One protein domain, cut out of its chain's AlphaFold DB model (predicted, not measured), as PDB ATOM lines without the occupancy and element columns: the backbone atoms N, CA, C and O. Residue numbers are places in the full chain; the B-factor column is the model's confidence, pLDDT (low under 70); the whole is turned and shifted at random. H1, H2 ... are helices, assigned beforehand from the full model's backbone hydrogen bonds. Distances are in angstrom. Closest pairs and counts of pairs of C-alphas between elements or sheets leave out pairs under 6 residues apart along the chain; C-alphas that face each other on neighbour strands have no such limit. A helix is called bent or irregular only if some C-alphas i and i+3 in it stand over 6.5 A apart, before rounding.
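Overview. This is residues 96 to 205 of the 294 residues of an uncharacterized protein of Fusarium vanettenii (strain ATCC MYA-4622 / CBS 123669 / FGSC 9596 / NRRL 45880 / 77-13-4) (UniProt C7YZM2). Three helices, H3, H6 and H7, stand roughly side by side as a loose triangle at one end of an elongated domain, and H4 lies far off towards the other end, beside a small looped stretch in which residues 138 to 139 pair with residues 146 to 147. The short helices H1, H2 and H5 lie between these two ends, and one long stretch with no named element, residues 131 to 149, leads from H3 to H4 and holds the paired residues. The printed part has 110 residues, with seven named helices in the order H1 to H7 and no named strand; the class is all helix, though under half of the residues, 52, are in named elements. By its radius of gyration of the C-alphas, 14.7 A, it is compact, with spans of 47 by 26 by 24 A.

Arrangement. H3, residues 120 to 130, is the longest helix by residues. It is close but not clearly touching to H6, residues 179 to 186, at a shallow tilt of 30 degrees, opposite ways; the closest C-alphas, of Met 128 and Glu 182, are 6.5 A apart. H7, residues 197 to 204, is also close but not clearly touching to H3, at a shallow tilt of 26 degrees, the same way, with the C-alphas of Ile 120 and Trp 197 closest at 6.8 A. H6 and H7 touch and form a helical hairpin at a shallow tilt of 22 degrees, opposite ways; their closest C-alphas are those of Met 181 and Ile 204, 6.5 A. H2, residues 110 to 114, is near H3, their closest C-alphas 8.5 A apart. H1, residues 96 to 99, only just touches H2, with 3 pairs of C-alphas within 8 A, the closest those of Arg 97 and Cys 112, 5.9 A. H5, residues 168 to 173, is close but not clearly touching to H7 at a steep tilt of 62 degrees, opposite ways, with the C-alphas of Cys 173 and Ile 204 closest at 7.5 A. H4, residues 150 to 159, touches no helix. Every O i to N i+4 pair is within hydrogen-bond range in H2, H3, H4, H6 and H7; H5 has 0 of 2, and 0 of 3 for O i to N i+3, and H1 is too short for an i+4 pair.

Along the chain. H3 is 15.1 A from first to last C-alpha, beginning at (-15.192, 2.792, -114.569). H4 measures 14.1 A, H7 10.7 A, H6 10.3 A and H5 9.7 A; H1 and H2 are shorter. H5 is neither bent nor irregular, but only just: C-alphas 170 and 173 are 6.1 A apart. H1 begins at C-alpha 96, (-4.115, -4.715, -110.621), and H7 ends at C-alpha 204, (-3.834, 4.133, -108.493).

Size, cuts and confidence. The two C-alphas farthest apart, those of Arg 158 and Ala 190, are 47.6 A apart. The printed part has no cut. The link from H3 to H4, 19 residues, is long. The mean pLDDT of the printed part is 79.9; it is under 70 at 21 residues, among them residues 160 to 173.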
ATOM      1  N   TYR A  96      -5.154  -3.971-111.340       89.75
ATOM      2  CA  TYR A  96      -4.115  -4.715-110.621       89.75
ATOM      3  C   TYR A  96      -3.744  -6.002-111.359       89.75
ATOM      4  O   TYR A  96      -2.569  -6.253-111.617       89.75
ATOM      5  N   ARG A  97      -4.750  -6.754-111.824       88.62
ATOM      6  CA  ARG A  97      -4.535  -7.925-112.685       88.62
ATOM      7  C   ARG A  97      -3.873  -7.577-114.009       88.62
ATOM      8  O   ARG A  97      -3.046  -8.349-114.487       88.62
ATOM      9  N   LYS A  98      -4.281  -6.455-114.601       88.19
ATOM     10  CA  LYS A  98      -3.771  -5.980-115.888       88.19
ATOM     11  C   LYS A  98      -2.295  -5.599-115.803       88.19
ATOM     12  O   LYS A  98      -1.548  -5.848-116.736       88.19
ATOM     13  N   ARG A  99      -1.883  -5.007-114.677       85.44
ATOM     14  CA  ARG A  99      -0.494  -4.624-114.415       85.44
ATOM     15  C   ARG A  99       0.379  -5.821-114.055       85.44
ATOM     16  O   ARG A  99       1.489  -5.930-114.561       85.44
ATOM     17  N   ASN A 100      -0.104  -6.674-113.150       80.56
ATOM     18  CA  ASN A 100       0.669  -7.794-112.627       80.56
ATOM     19  C   ASN A 100      -0.167  -9.090-112.582       80.56
ATOM     20  O   ASN A 100      -0.781  -9.423-111.560       80.56
ATOM     21  N   PRO A 101      -0.192  -9.830-113.703       80.12
ATOM     22  CA  PRO A 101      -0.846 -11.128-113.826       80.12
ATOM     23  C   PRO A 101      -0.448 -12.187-112.799       80.12
ATOM     24  O   PRO A 101      -1.303 -12.972-112.378       80.12
ATOM     25  N   GLU A 102       0.830 -12.197-112.415       70.44
ATOM     26  CA  GLU A 102       1.428 -13.216-111.549       70.44
ATOM     27  C   GLU A 102       0.938 -13.056-110.109       70.44
ATOM     28  O   GLU A 102       0.509 -14.021-109.467       70.44
ATOM     29  N   VAL A 103       0.942 -11.812-109.621       74.88
ATOM     30  CA  VAL A 103       0.497 -11.472-108.263       74.88
ATOM     31  C   VAL A 103      -1.016 -11.631-108.135       74.88
ATOM     32  O   VAL A 103      -1.507 -12.274-107.205       74.88
ATOM     33  N   PHE A 104      -1.774 -11.108-109.096       77.69
ATOM     34  CA  PHE A 104      -3.237 -11.141-109.064       77.69
ATOM     35  C   PHE A 104      -3.803 -12.349-109.818       77.69
ATOM     36  O   PHE A 104      -4.774 -12.237-110.556       77.69
ATOM     37  N   ASN A 105      -3.203 -13.525-109.654       75.44
ATOM     38  CA  ASN A 105      -3.580 -14.730-110.391       75.44
ATOM     39  C   ASN A 105      -5.009 -15.238-110.076       75.44
ATOM     40  O   ASN A 105      -5.628 -14.870-109.080       75.44
ATOM     41  N   VAL A 106      -5.532 -16.130-110.927       79.31
ATOM     42  CA  VAL A 106      -6.902 -16.672-110.811       79.31
ATOM     43  C   VAL A 106      -7.142 -17.498-109.546       79.31
ATOM     44  O   VAL A 106      -8.265 -17.542-109.054       79.31
ATOM     45  N   ARG A 107      -6.100 -18.136-109.005       70.50
ATOM     46  CA  ARG A 107      -6.211 -19.011-107.835       70.50
ATOM     47  C   ARG A 107      -6.376 -18.198-106.555       70.50
ATOM     48  O   ARG A 107      -7.245 -18.505-105.743       70.50
ATOM     49  N   ASP A 108      -5.552 -17.168-106.401       66.81
ATOM     50  CA  ASP A 108      -5.462 -16.377-105.174       66.81
ATOM     51  C   ASP A 108      -6.378 -15.136-105.238       66.81
ATOM     52  O   ASP A 108      -6.939 -14.717-104.229       66.81
ATOM     53  N   HIS A 109      -6.609 -14.592-106.441       80.25
ATOM     54  CA  HIS A 109      -7.430 -13.402-106.692       80.25
ATOM     55  C   HIS A 109      -8.491 -13.644-107.789       80.25
ATOM     56  O   HIS A 109      -8.533 -12.925-108.796       80.25
ATOM     57  N   PRO A 110      -9.416 -14.610-107.608       81.12
ATOM     58  CA  PRO A 110     -10.369 -15.021-108.645       81.12
ATOM     59  C   PRO A 110     -11.260 -13.872-109.127       81.12
ATOM     60  O   PRO A 110     -11.556 -13.766-110.316       81.12
ATOM     61  N   THR A 111     -11.647 -12.961-108.229       87.81
ATOM     62  CA  THR A 111     -12.466 -11.789-108.574       87.81
ATOM     63  C   THR A 111     -11.709 -10.770-109.419       87.81
ATOM     64  O   THR A 111     -12.329 -10.075-110.211       87.81
ATOM     65  N   CYS A 112     -10.385 -10.679-109.283       88.56
ATOM     66  CA  CYS A 112      -9.558  -9.790-110.099       88.56
ATOM     67  C   CYS A 112      -9.295 -10.392-111.483       88.56
ATOM     68  O   CYS A 112      -9.177  -9.655-112.459       88.56
ATOM     69  N   ALA A 113      -9.209 -11.722-111.561       87.00
ATOM     70  CA  ALA A 113      -8.881 -12.443-112.783       87.00
ATOM     71  C   ALA A 113     -10.094 -12.698-113.693       87.00
ATOM     72  O   ALA A 113      -9.976 -12.613-114.910       87.00
ATOM     73  N   THR A 114     -11.260 -13.011-113.121       85.75
ATOM     74  CA  THR A 114     -12.433 -13.472-113.894       85.75
ATOM     75  C   THR A 114     -13.524 -12.420-114.064       85.75
ATOM     76  O   THR A 114     -14.364 -12.548-114.955       85.75
ATOM     77  N   ALA A 115     -13.545 -11.378-113.228       88.88
ATOM     78  CA  ALA A 115     -14.587 -10.364-113.306       88.88
ATOM     79  C   ALA A 115     -14.308  -9.357-114.425       88.88
ATOM     80  O   ALA A 115     -13.212  -8.808-114.538       88.88
ATOM     81  N   SER A 116     -15.357  -9.050-115.185       92.31
ATOM     82  CA  SER A 116     -15.380  -7.959-116.152       92.31
ATOM     83  C   SER A 116     -16.319  -6.857-115.664       92.31
ATOM     84  O   SER A 116     -17.355  -7.129-115.047       92.31
ATOM     85  N   PHE A 117     -15.952  -5.599-115.897       93.31
ATOM     86  CA  PHE A 117     -16.692  -4.457-115.363       93.31
ATOM     87  C   PHE A 117     -17.285  -3.620-116.499       93.31
ATOM     88  O   PHE A 117     -16.533  -3.146-117.334       93.31
ATOM     89  N   PRO A 118     -18.591  -3.325-116.525       92.88
ATOM     90  CA  PRO A 118     -19.196  -2.577-117.634       92.88
ATOM     91  C   PRO A 118     -18.897  -1.067-117.604       92.88
ATOM     92  O   PRO A 118     -19.268  -0.332-118.512       92.88
ATOM     93  N   SER A 119     -18.297  -0.547-116.528       92.44
ATOM     94  CA  SER A 119     -17.975   0.880-116.406       92.44
ATOM     95  C   SER A 119     -16.868   1.146-115.390       92.44
ATOM     96  O   SER A 119     -16.706   0.393-114.427       92.44
ATOM     97  N   ILE A 120     -16.191   2.292-115.530       92.44
ATOM     98  CA  ILE A 120     -15.192   2.792-114.569       92.44
ATOM     99  C   ILE A 120     -15.757   2.874-113.145       92.44
ATOM    100  O   ILE A 120     -15.060   2.564-112.185       92.44
ATOM    101  N   THR A 121     -17.038   3.207-112.974       92.94
ATOM    102  CA  THR A 121     -17.689   3.221-111.654       92.94
ATOM    103  C   THR A 121     -17.682   1.843-110.987       92.94
ATOM    104  O   THR A 121     -17.490   1.750-109.772       92.94
ATOM    105  N   MET A 122     -17.882   0.768-111.758       94.00
ATOM    106  CA  MET A 122     -17.802  -0.600-111.232       94.00
ATOM    107  C   MET A 122     -16.356  -0.986-110.918       94.00
ATOM    108  O   MET A 122     -16.113  -1.555-109.855       94.00
ATOM    109  N   VAL A 123     -15.403  -0.595-111.771       94.62
ATOM    110  CA  VAL A 123     -13.967  -0.800-111.520       94.62
ATOM    111  C   VAL A 123     -13.542  -0.119-110.216       94.62
ATOM    112  O   VAL A 123     -12.955  -0.759-109.350       94.62
ATOM    113  N   LYS A 124     -13.918   1.149-110.006       94.19
ATOM    114  CA  LYS A 124     -13.654   1.878-108.754       94.19
ATOM    115  C   LYS A 124     -14.201   1.148-107.537       94.19
ATOM    116  O   LYS A 124     -13.508   1.029-106.533       94.19
ATOM    117  N   ARG A 125     -15.449   0.672-107.612       94.25
ATOM    118  CA  ARG A 125     -16.072  -0.070-106.511       94.25
ATOM    119  C   ARG A 125     -15.270  -1.322-106.173       94.25
ATOM    120  O   ARG A 125     -15.010  -1.543-104.997       94.25
ATOM    121  N   HIS A 126     -14.877  -2.089-107.189       94.25
ATOM    122  CA  HIS A 126     -14.041  -3.272-107.017       94.25
ATOM    123  C   HIS A 126     -12.691  -2.926-106.377       94.25
ATOM    124  O   HIS A 126     -12.295  -3.566-105.407       94.25
ATOM    125  N   ILE A 127     -12.017  -1.874-106.848       92.88
ATOM    126  CA  ILE A 127     -10.736  -1.439-106.278       92.88
ATOM    127  C   ILE A 127     -10.884  -1.074-104.802       92.88
ATOM    128  O   ILE A 127     -10.163  -1.610-103.965       92.88
ATOM    129  N   MET A 128     -11.860  -0.232-104.461       91.75
ATOM    130  CA  MET A 128     -12.100   0.182-103.073       91.75
ATOM    131  C   MET A 128     -12.529  -0.981-102.168       91.75
ATOM    132  O   MET A 128     -12.284  -0.951-100.963       91.75
ATOM    133  N   SER A 129     -13.180  -2.015-102.709       89.81
ATOM    134  CA  SER A 129     -13.569  -3.179-101.912       89.81
ATOM    135  C   SER A 129     -12.442  -4.186-101.716       89.81
ATOM    136  O   SER A 129     -12.410  -4.815-100.658       89.81
ATOM    137  N   THR A 130     -11.568  -4.351-102.707       87.12
ATOM    138  CA  THR A 130     -10.674  -5.517-102.816       87.12
ATOM    139  C   THR A 130      -9.200  -5.162-102.643       87.12
ATOM    140  O   THR A 130      -8.439  -5.992-102.170       87.12
ATOM    141  N   HIS A 131      -8.799  -3.933-102.977       89.06
ATOM    142  CA  HIS A 131      -7.396  -3.505-103.005       89.06
ATOM    143  C   HIS A 131      -7.091  -2.377-102.011       89.06
ATOM    144  O   HIS A 131      -6.113  -1.660-102.179       89.06
ATOM    145  N   LEU A 132      -7.936  -2.160-101.004       86.56
ATOM    146  CA  LEU A 132      -7.707  -1.127 -99.995       86.56
ATOM    147  C   LEU A 132      -6.674  -1.610 -98.967       86.56
ATOM    148  O   LEU A 132      -6.928  -2.617 -98.306       86.56
ATOM    149  N   LEU A 133      -5.566  -0.874 -98.781       80.06
ATOM    150  CA  LEU A 133      -4.478  -1.275 -97.866       80.06
ATOM    151  C   LEU A 133      -4.966  -1.533 -96.439       80.06
ATOM    152  O   LEU A 133      -4.456  -2.418 -95.769       80.06
ATOM    153  N   SER A 134      -5.979  -0.802 -95.967       71.38
ATOM    154  CA  SER A 134      -6.521  -0.995 -94.615       71.38
ATOM    155  C   SER A 134      -7.135  -2.378 -94.384       71.38
ATOM    156  O   SER A 134      -7.378  -2.751 -93.239       71.38
ATOM    157  N   LYS A 135      -7.403  -3.133 -95.454       69.50
ATOM    158  CA  LYS A 135      -7.877  -4.518 -95.386       69.50
ATOM    159  C   LYS A 135      -6.750  -5.541 -95.435       69.50
ATOM    160  O   LYS A 135      -7.026  -6.713 -95.227       69.50
ATOM    161  N   CYS A 136      -5.528  -5.119 -95.729       70.38
ATOM    162  CA  CYS A 136      -4.351  -5.966 -95.773       70.38
ATOM    163  C   CYS A 136      -3.553  -5.764 -94.484       70.38
ATOM    164  O   CYS A 136      -2.842  -4.770 -94.348       70.38
ATOM    165  N   THR A 137      -3.706  -6.670 -93.519       72.44
ATOM    166  CA  THR A 137      -3.057  -6.534 -92.205       72.44
ATOM    167  C   THR A 137      -1.705  -7.227 -92.150       72.44
ATOM    168  O   THR A 137      -0.798  -6.736 -91.485       72.44
ATOM    169  N   GLU A 138      -1.550  -8.327 -92.886       76.88
ATOM    170  CA  GLU A 138      -0.383  -9.191 -92.769       76.88
ATOM    171  C   GLU A 138       0.535  -9.056 -93.979       76.88
ATOM    172  O   GLU A 138       0.083  -9.066 -95.125       76.88
ATOM    173  N   GLN A 139       1.841  -8.976 -93.739       76.50
ATOM    174  CA  GLN A 139       2.852  -8.907 -94.789       76.50
ATOM    175  C   GLN A 139       3.826 -10.076 -94.656       76.50
ATOM    176  O   GLN A 139       4.347 -10.344 -93.578       76.50
ATOM    177  N   CYS A 140       4.117 -10.758 -95.761       76.69
ATOM    178  CA  CYS A 140       5.159 -11.782 -95.757       76.69
ATOM    179  C   CYS A 140       6.548 -11.141 -95.667       76.69
ATOM    180  O   CYS A 140       6.913 -10.350 -96.527       76.69
ATOM    181  N   GLU A 141       7.376 -11.544 -94.706       74.31
ATOM    182  CA  GLU A 141       8.737 -11.002 -94.544       74.31
ATOM    183  C   GLU A 141       9.696 -11.374 -95.689       74.31
ATOM    184  O   GLU A 141      10.703 -10.708 -95.903       74.31
ATOM    185  N   ASN A 142       9.385 -12.430 -96.449       73.75
ATOM    186  CA  ASN A 142      10.251 -12.922 -97.523       73.75
ATOM    187  C   ASN A 142       9.953 -12.243 -98.868       73.75
ATOM    188  O   ASN A 142      10.860 -11.748 -99.539       73.75
ATOM    189  N   CYS A 143       8.685 -12.229 -99.290       69.44
ATOM    190  CA  CYS A 143       8.284 -11.629-100.568       69.44
ATOM    191  C   CYS A 143       7.687 -10.224-100.429       69.44
ATOM    192  O   CYS A 143       7.537  -9.539-101.441       69.44
ATOM    193  N   HIS A 144       7.376  -9.774 -99.209       67.44
ATOM    194  CA  HIS A 144       6.693  -8.510 -98.906       67.44
ATOM    195  C   HIS A 144       5.295  -8.363 -99.523       67.44
ATOM    196  O   HIS A 144       4.751  -7.256 -99.550       67.44
ATOM    197  N   SER A 145       4.692  -9.466 -99.980       68.25
ATOM    198  CA  SER A 145       3.289  -9.506-100.397       68.25
ATOM    199  C   SER A 145       2.364  -9.291 -99.203       68.25
ATOM    200  O   SER A 145       2.634  -9.776 -98.103       68.25
ATOM    201  N   TRP A 146       1.275  -8.567 -99.447       72.06
ATOM    202  CA  TRP A 146       0.262  -8.221 -98.459       72.06
ATOM    203  C   TRP A 146      -0.925  -9.185 -98.523       72.06
ATOM    204  O   TRP A 146      -1.366  -9.565 -99.607       72.06
ATOM    205  N   PHE A 147      -1.454  -9.554 -97.361       72.00
ATOM    206  CA  PHE A 147      -2.533 -10.519 -97.188       72.00
ATOM    207  C   PHE A 147      -3.637  -9.925 -96.311       72.00
ATOM    208  O   PHE A 147      -3.384  -9.128 -95.408       72.00
ATOM    209  N   GLY A 148      -4.882 -10.303 -96.610       71.69
ATOM    210  CA  GLY A 148      -6.055  -9.804 -95.890       71.69
ATOM    211  C   GLY A 148      -6.218 -10.374 -94.480       71.69
ATOM    212  O   GLY A 148      -6.910  -9.781 -93.658       71.69
ATOM    213  N   ASP A 149      -5.605 -11.525 -94.212       78.88
ATOM    214  CA  ASP A 149      -5.622 -12.195 -92.921       78.88
ATOM    215  C   ASP A 149      -4.375 -13.078 -92.716       78.88
ATOM    216  O   ASP A 149      -3.689 -13.491 -93.658       78.88
ATOM    217  N   GLU A 150      -4.103 -13.413 -91.454       82.12
ATOM    218  CA  GLU A 150      -3.011 -14.313 -91.053       82.12
ATOM    219  C   GLU A 150      -3.158 -15.703 -91.671       82.12
ATOM    220  O   GLU A 150      -2.173 -16.358 -92.012       82.12
ATOM    221  N   LYS A 151      -4.397 -16.153 -91.894       82.69
ATOM    222  CA  LYS A 151      -4.669 -17.449 -92.515       82.69
ATOM    223  C   LYS A 151      -4.187 -17.497 -93.967       82.69
ATOM    224  O   LYS A 151      -3.586 -18.504 -94.352       82.69
ATOM    225  N   ALA A 152      -4.415 -16.450 -94.761       77.81
ATOM    226  CA  ALA A 152      -3.894 -16.368 -96.122       77.81
ATOM    227  C   ALA A 152      -2.363 -16.278 -96.134       77.81
ATOM    228  O   ALA A 152      -1.735 -16.970 -96.938       77.81
ATOM    229  N   LEU A 153      -1.756 -15.526 -95.206       81.19
ATOM    230  CA  LEU A 153      -0.298 -15.476 -95.066       81.19
ATOM    231  C   LEU A 153       0.287 -16.856 -94.697       81.19
ATOM    232  O   LEU A 153       1.230 -17.329 -95.331       81.19
ATOM    233  N   MET A 154      -0.298 -17.564 -93.727       81.94
ATOM    234  CA  MET A 154       0.126 -18.924 -93.365       81.94
ATOM    235  C   MET A 154      -0.028 -19.908 -94.527       81.94
ATOM    236  O   MET A 154       0.846 -20.750 -94.746       81.94
ATOM    237  N   MET A 155      -1.121 -19.816 -95.287       81.38
ATOM    238  CA  MET A 155      -1.329 -20.648 -96.473       81.38
ATOM    239  C   MET A 155      -0.273 -20.353 -97.547       81.38
ATOM    240  O   MET A 155       0.265 -21.287 -98.142       81.38
ATOM    241  N   HIS A 156       0.087 -19.083 -97.740       80.19
ATOM    242  CA  HIS A 156       1.184 -18.672 -98.614       80.19
ATOM    243  C   HIS A 156       2.522 -19.298 -98.192       80.19
ATOM    244  O   HIS A 156       3.199 -19.912 -99.020       80.19
ATOM    245  N   HIS A 157       2.871 -19.229 -96.902       79.50
ATOM    246  CA  HIS A 157       4.078 -19.872 -96.374       79.50
ATOM    247  C   HIS A 157       4.059 -21.394 -96.562       79.50
ATOM    248  O   HIS A 157       5.061 -21.978 -96.976       79.50
ATOM    249  N   ARG A 158       2.918 -22.037 -96.294       81.44
ATOM    250  CA  ARG A 158       2.764 -23.496 -96.374       81.44
ATOM    251  C   ARG A 158       2.852 -24.027 -97.800       81.44
ATOM    252  O   ARG A 158       3.392 -25.110 -98.004       81.44
ATOM    253  N   ASN A 159       2.335 -23.281 -98.771       74.06
ATOM    254  CA  ASN A 159       2.350 -23.699-100.169       74.06
ATOM    255  C   ASN A 159       3.754 -23.596-100.793       74.06
ATOM    256  O   ASN A 159       3.975 -24.156-101.860       74.06
ATOM    257  N   GLY A 160       4.704 -22.894-100.158       64.00
ATOM    258  CA  GLY A 160       6.079 -22.754-100.653       64.00
ATOM    259  C   GLY A 160       6.218 -21.871-101.900       64.00
ATOM    260  O   GLY A 160       7.321 -21.684-102.403       64.00
ATOM    261  N   ILE A 161       5.119 -21.275-102.371       63.09
ATOM    262  CA  ILE A 161       5.041 -20.425-103.570       63.09
ATOM    263  C   ILE A 161       5.372 -18.979-103.182       63.09
ATOM    264  O   ILE A 161       4.639 -18.047-103.492       63.09
ATOM    265  N   CYS A 162       6.445 -18.797-102.415       68.00
ATOM    266  CA  CYS A 162       6.949 -17.483-102.043       68.00
ATOM    267  C   CYS A 162       8.008 -17.075-103.076       68.00
ATOM    268  O   CYS A 162       9.129 -17.594-103.028       68.00
ATOM    269  N   PRO A 163       7.688 -16.182-104.030       62.03
ATOM    270  CA  PRO A 163       8.653 -15.776-105.032       62.03
ATOM    271  C   PRO A 163       9.702 -14.890-104.359       62.03
ATOM    272  O   PRO A 163       9.428 -13.759-103.956       62.03
ATOM    273  N   ARG A 164      10.926 -15.412-104.219       58.38
ATOM    274  CA  ARG A 164      12.045 -14.708-103.562       58.38
ATOM    275  C   ARG A 164      12.555 -13.492-104.351       58.38
ATOM    276  O   ARG A 164      13.343 -12.718-103.819       58.38
ATOM    277  N   HIS A 165      12.101 -13.295-105.589       51.44
ATOM    278  CA  HIS A 165      12.640 -12.294-106.507       51.44
ATOM    279  C   HIS A 165      11.525 -11.456-107.147       51.44
ATOM    280  O   HIS A 165      11.046 -11.776-108.223       51.44
ATOM    281  N   PHE A 166      11.144 -10.351-106.505       52.03
ATOM    282  CA  PHE A 166      10.381  -9.281-107.163       52.03
ATOM    283  C   PHE A 166      11.120  -7.962-106.968       52.03
ATOM    284  O   PHE A 166      11.580  -7.676-105.861       52.03
ATOM    285  N   SER A 167      11.258  -7.167-108.029       51.94
ATOM    286  CA  SER A 167      11.976  -5.891-107.966       51.94
ATOM    287  C   SER A 167      11.244  -4.883-107.055       51.94
ATOM    288  O   SER A 167      10.012  -4.842-107.050       51.94
ATOM    289  N   PRO A 168      11.960  -4.037-106.288       51.81
ATOM    290  CA  PRO A 168      11.349  -3.086-105.349       51.81
ATOM    291  C   PRO A 168      10.362  -2.088-105.977       51.81
ATOM    292  O   PRO A 168       9.417  -1.663-105.316       51.81
ATOM    293  N   SER A 169      10.553  -1.720-107.247       49.53
ATOM    294  CA  SER A 169       9.696  -0.764-107.965       49.53
ATOM    295  C   SER A 169       8.383  -1.378-108.452       49.53
ATOM    296  O   SER A 169       7.353  -0.707-108.432       49.53
ATOM    297  N   ALA A 170       8.378  -2.662-108.830       53.59
ATOM    298  CA  ALA A 170       7.140  -3.377-109.131       53.59
ATOM    299  C   ALA A 170       6.229  -3.418-107.892       53.59
ATOM    300  O   ALA A 170       5.027  -3.183-108.013       53.59
ATOM    301  N   ARG A 171       6.848  -3.597-106.715       59.16
ATOM    302  CA  ARG A 171       6.184  -3.777-105.420       59.16
ATOM    303  C   ARG A 171       5.352  -2.581-104.976       59.16
ATOM    304  O   ARG A 171       4.270  -2.815-104.463       59.16
ATOM    305  N   GLN A 172       5.800  -1.335-105.176       62.03
ATOM    306  CA  GLN A 172       5.072  -0.159-104.664       62.03
ATOM    307  C   GLN A 172       3.695   0.029-105.308       62.03
ATOM    308  O   GLN A 172       2.733   0.347-104.616       62.03
ATOM    309  N   CYS A 173       3.582  -0.201-106.613       68.12
ATOM    310  CA  CYS A 173       2.309  -0.045-107.310       68.12
ATOM    311  C   CYS A 173       1.359  -1.231-107.057       68.12
ATOM    312  O   CYS A 173       0.162  -1.107-107.274       68.12
ATOM    313  N   ASP A 174       1.873  -2.380-106.604       73.75
ATOM    314  CA  ASP A 174       1.069  -3.573-106.301       73.75
ATOM    315  C   ASP A 174       0.548  -3.598-104.853       73.75
ATOM    316  O   ASP A 174      -0.200  -4.505-104.494       73.75
ATOM    317  N   MET A 175       0.903  -2.609-104.016       70.12
ATOM    318  CA  MET A 175       0.538  -2.587-102.588       70.12
ATOM    319  C   MET A 175      -0.956  -2.346-102.331       70.12
ATOM    320  O   MET A 175      -1.407  -2.528-101.205       70.12
ATOM    321  N   GLY A 176      -1.723  -1.960-103.351       81.81
ATOM    322  CA  GLY A 176      -3.114  -1.539-103.209       81.81
ATOM    323  C   GLY A 176      -3.258  -0.014-103.170       81.81
ATOM    324  O   GLY A 176      -2.295   0.726-103.360       81.81
ATOM    325  N   ILE A 177      -4.477   0.459-102.913       88.06
ATOM    326  CA  ILE A 177      -4.781   1.881-102.743       88.06
ATOM    327  C   ILE A 177      -4.766   2.289-101.266       88.06
ATOM    328  O   ILE A 177      -5.302   1.588-100.401       88.06
ATOM    329  N   ASP A 178      -4.172   3.445-100.981       87.62
ATOM    330  CA  ASP A 178      -4.227   4.081 -99.664       87.62
ATOM    331  C   ASP A 178      -5.527   4.895 -99.473       87.62
ATOM    332  O   ASP A 178      -6.378   4.986-100.365       87.62
ATOM    333  N   GLN A 179      -5.704   5.494 -98.288       87.00
ATOM    334  CA  GLN A 179      -6.883   6.321 -97.986       87.00
ATOM    335  C   GLN A 179      -6.965   7.591 -98.847       87.00
ATOM    336  O   GLN A 179      -8.066   8.072 -99.123       87.00
ATOM    337  N   GLU A 180      -5.834   8.148 -99.285       87.81
ATOM    338  CA  GLU A 180      -5.813   9.353-100.118       87.81
ATOM    339  C   GLU A 180      -6.286   9.030-101.542       87.81
ATOM    340  O   GLU A 180      -7.146   9.721-102.100       87.81
ATOM    341  N   MET A 181      -5.779   7.940-102.117       89.31
ATOM    342  CA  MET A 181      -6.214   7.377-103.390       89.31
ATOM    343  C   MET A 181      -7.691   6.983-103.328       89.31
ATOM    344  O   MET A 181      -8.447   7.313-104.243       89.31
ATOM    345  N   GLU A 182      -8.142   6.351-102.241       90.75
ATOM    346  CA  GLU A 182      -9.560   6.033-102.039       90.75
ATOM    347  C   GLU A 182     -10.432   7.299-102.053       90.75
ATOM    348  O   GLU A 182     -11.456   7.352-102.749       90.75
ATOM    349  N   ALA A 183     -10.015   8.342-101.331       89.44
ATOM    350  CA  ALA A 183     -10.717   9.619-101.297       89.44
ATOM    351  C   ALA A 183     -10.800  10.253-102.694       89.44
ATOM    352  O   ALA A 183     -11.880  10.698-103.092       89.44
ATOM    353  N   LYS A 184      -9.710  10.219-103.475       88.88
ATOM    354  CA  LYS A 184      -9.681  10.690-104.874       88.88
ATOM    355  C   LYS A 184     -10.628   9.896-105.772       88.88
ATOM    356  O   LYS A 184     -11.368  10.482-106.558       88.88
ATOM    357  N   LEU A 185     -10.671   8.569-105.640       89.69
ATOM    358  CA  LEU A 185     -11.579   7.729-106.431       89.69
ATOM    359  C   LEU A 185     -13.056   8.004-106.112       89.69
ATOM    360  O   LEU A 185     -13.902   7.921-107.017       89.69
ATOM    361  N   ARG A 186     -13.354   8.328-104.848       88.81
ATOM    362  CA  ARG A 186     -14.697   8.643-104.345       88.81
ATOM    363  C   ARG A 186     -15.133  10.077-104.656       88.81
ATOM    364  O   ARG A 186     -16.342  10.326-104.711       88.81
ATOM    365  N   ASP A 187     -14.189  10.996-104.854       85.94
ATOM    366  CA  ASP A 187     -14.486  12.400-105.120       85.94
ATOM    367  C   ASP A 187     -15.333  12.550-106.397       85.94
ATOM    368  O   ASP A 187     -15.085  11.946-107.444       85.94
ATOM    369  N   ARG A 188     -16.398  13.346-106.277       80.38
ATOM    370  CA  ARG A 188     -17.344  13.650-107.359       80.38
ATOM    371  C   ARG A 188     -17.165  15.067-107.896       80.38
ATOM    372  O   ARG A 188     -17.860  15.443-108.838       80.38
ATOM    373  N   ARG A 189     -16.284  15.870-107.292       80.44
ATOM    374  CA  ARG A 189     -15.980  17.228-107.747       80.44
ATOM    375  C   ARG A 189     -15.291  17.148-109.104       80.44
ATOM    376  O   ARG A 189     -14.315  16.424-109.261       80.44
ATOM    377  N   ALA A 190     -15.782  17.932-110.062       65.00
ATOM    378  CA  ALA A 190     -15.366  17.882-111.466       65.00
ATOM    379  C   ALA A 190     -13.847  18.042-111.689       65.00
ATOM    380  O   ALA A 190     -13.324  17.539-112.673       65.00
ATOM    381  N   ILE A 191     -13.137  18.705-110.769       69.12
ATOM    382  CA  ILE A 191     -11.693  18.986-110.868       69.12
ATOM    383  C   ILE A 191     -10.837  17.729-110.629       69.12
ATOM    384  O   ILE A 191      -9.772  17.597-111.221       69.12
ATOM    385  N   TYR A 192     -11.303  16.794-109.795       73.06
ATOM    386  CA  TYR A 192     -10.565  15.577-109.419       73.06
ATOM    387  C   TYR A 192     -11.275  14.305-109.886       73.06
ATOM    388  O   TYR A 192     -11.036  13.210-109.376       73.06
ATOM    389  N   GLN A 193     -12.208  14.442-110.825       81.06
ATOM    390  CA  GLN A 193     -13.093  13.351-111.177       81.06
ATOM    391  C   GLN A 193     -12.370  12.323-112.049       81.06
ATOM    392  O   GLN A 193     -12.101  12.548-113.223       81.06
ATOM    393  N   VAL A 194     -12.135  11.144-111.484       86.94
ATOM    394  CA  VAL A 194     -11.622   9.996-112.238       86.94
ATOM    395  C   VAL A 194     -12.753   9.426-113.104       86.94
ATOM    396  O   VAL A 194     -13.628   8.722-112.588       86.94
ATOM    397  N   LEU A 195     -12.781   9.769-114.392       87.12
ATOM    398  CA  LEU A 195     -13.836   9.355-115.330       87.12
ATOM    399  C   LEU A 195     -13.352   8.366-116.382       87.12
ATOM    400  O   LEU A 195     -14.140   7.536-116.836       87.12
ATOM    401  N   THR A 196     -12.081   8.451-116.766       90.75
ATOM    402  CA  THR A 196     -11.506   7.598-117.803       90.75
ATOM    403  C   THR A 196     -10.629   6.502-117.207       90.75
ATOM    404  O   THR A 196     -10.190   6.577-116.058       90.75
ATOM    405  N   TRP A 197     -10.352   5.469-118.007       91.56
ATOM    406  CA  TRP A 197      -9.389   4.427-117.647       91.56
ATOM    407  C   TRP A 197      -7.997   4.997-117.366       91.56
ATOM    408  O   TRP A 197      -7.358   4.608-116.396       91.56
ATOM    409  N   ARG A 198      -7.559   5.967-118.177       90.88
ATOM    410  CA  ARG A 198      -6.275   6.645-117.991       90.88
ATOM    411  C   ARG A 198      -6.223   7.376-116.652       90.88
ATOM    412  O   ARG A 198      -5.261   7.187-115.919       90.88
ATOM    413  N   ASP A 199      -7.255   8.144-116.304       91.19
ATOM    414  CA  ASP A 199      -7.292   8.851-115.013       91.19
ATOM    415  C   ASP A 199      -7.253   7.864-113.845       91.19
ATOM    416  O   ASP A 199      -6.563   8.093-112.853       91.19
ATOM    417  N   LEU A 200      -7.977   6.747-113.974       93.19
ATOM    418  CA  LEU A 200      -8.006   5.691-112.969       93.19
ATOM    419  C   LEU A 200      -6.612   5.096-112.783       93.19
ATOM    420  O   LEU A 200      -6.128   5.053-111.655       93.19
ATOM    421  N   TRP A 201      -5.968   4.696-113.881       92.25
ATOM    422  CA  TRP A 201      -4.631   4.110-113.881       92.25
ATOM    423  C   TRP A 201      -3.605   5.045-113.245       92.25
ATOM    424  O   TRP A 201      -2.899   4.651-112.325       92.25
ATOM    425  N   MET A 202      -3.584   6.310-113.667       90.25
ATOM    426  CA  MET A 202      -2.649   7.309-113.141       90.25
ATOM    427  C   MET A 202      -2.904   7.648-111.667       90.25
ATOM    428  O   MET A 202      -1.980   8.058-110.970       90.25
ATOM    429  N   THR A 203      -4.140   7.475-111.187       90.81
ATOM    430  CA  THR A 203      -4.488   7.697-109.776       90.81
ATOM    431  C   THR A 203      -3.989   6.566-108.885       90.81
ATOM    432  O   THR A 203      -3.478   6.837-107.803       90.81
ATOM    433  N   ILE A 204      -4.158   5.311-109.316       90.75
ATOM    434  CA  ILE A 204      -3.834   4.133-108.493       90.75
ATOM    435  C   ILE A 204      -2.399   3.630-108.704       90.75
ATOM    436  O   ILE A 204      -1.868   2.951-107.835       90.75
ATOM    437  N   PHE A 205      -1.761   3.979-109.822       89.25
ATOM    438  CA  PHE A 205      -0.386   3.600-110.146       89.25
ATOM    439  C   PHE A 205       0.459   4.825-110.551       89.25
ATOM    440  O   PHE A 205       0.927   4.922-111.694       89.25
TER     441      PHE A 205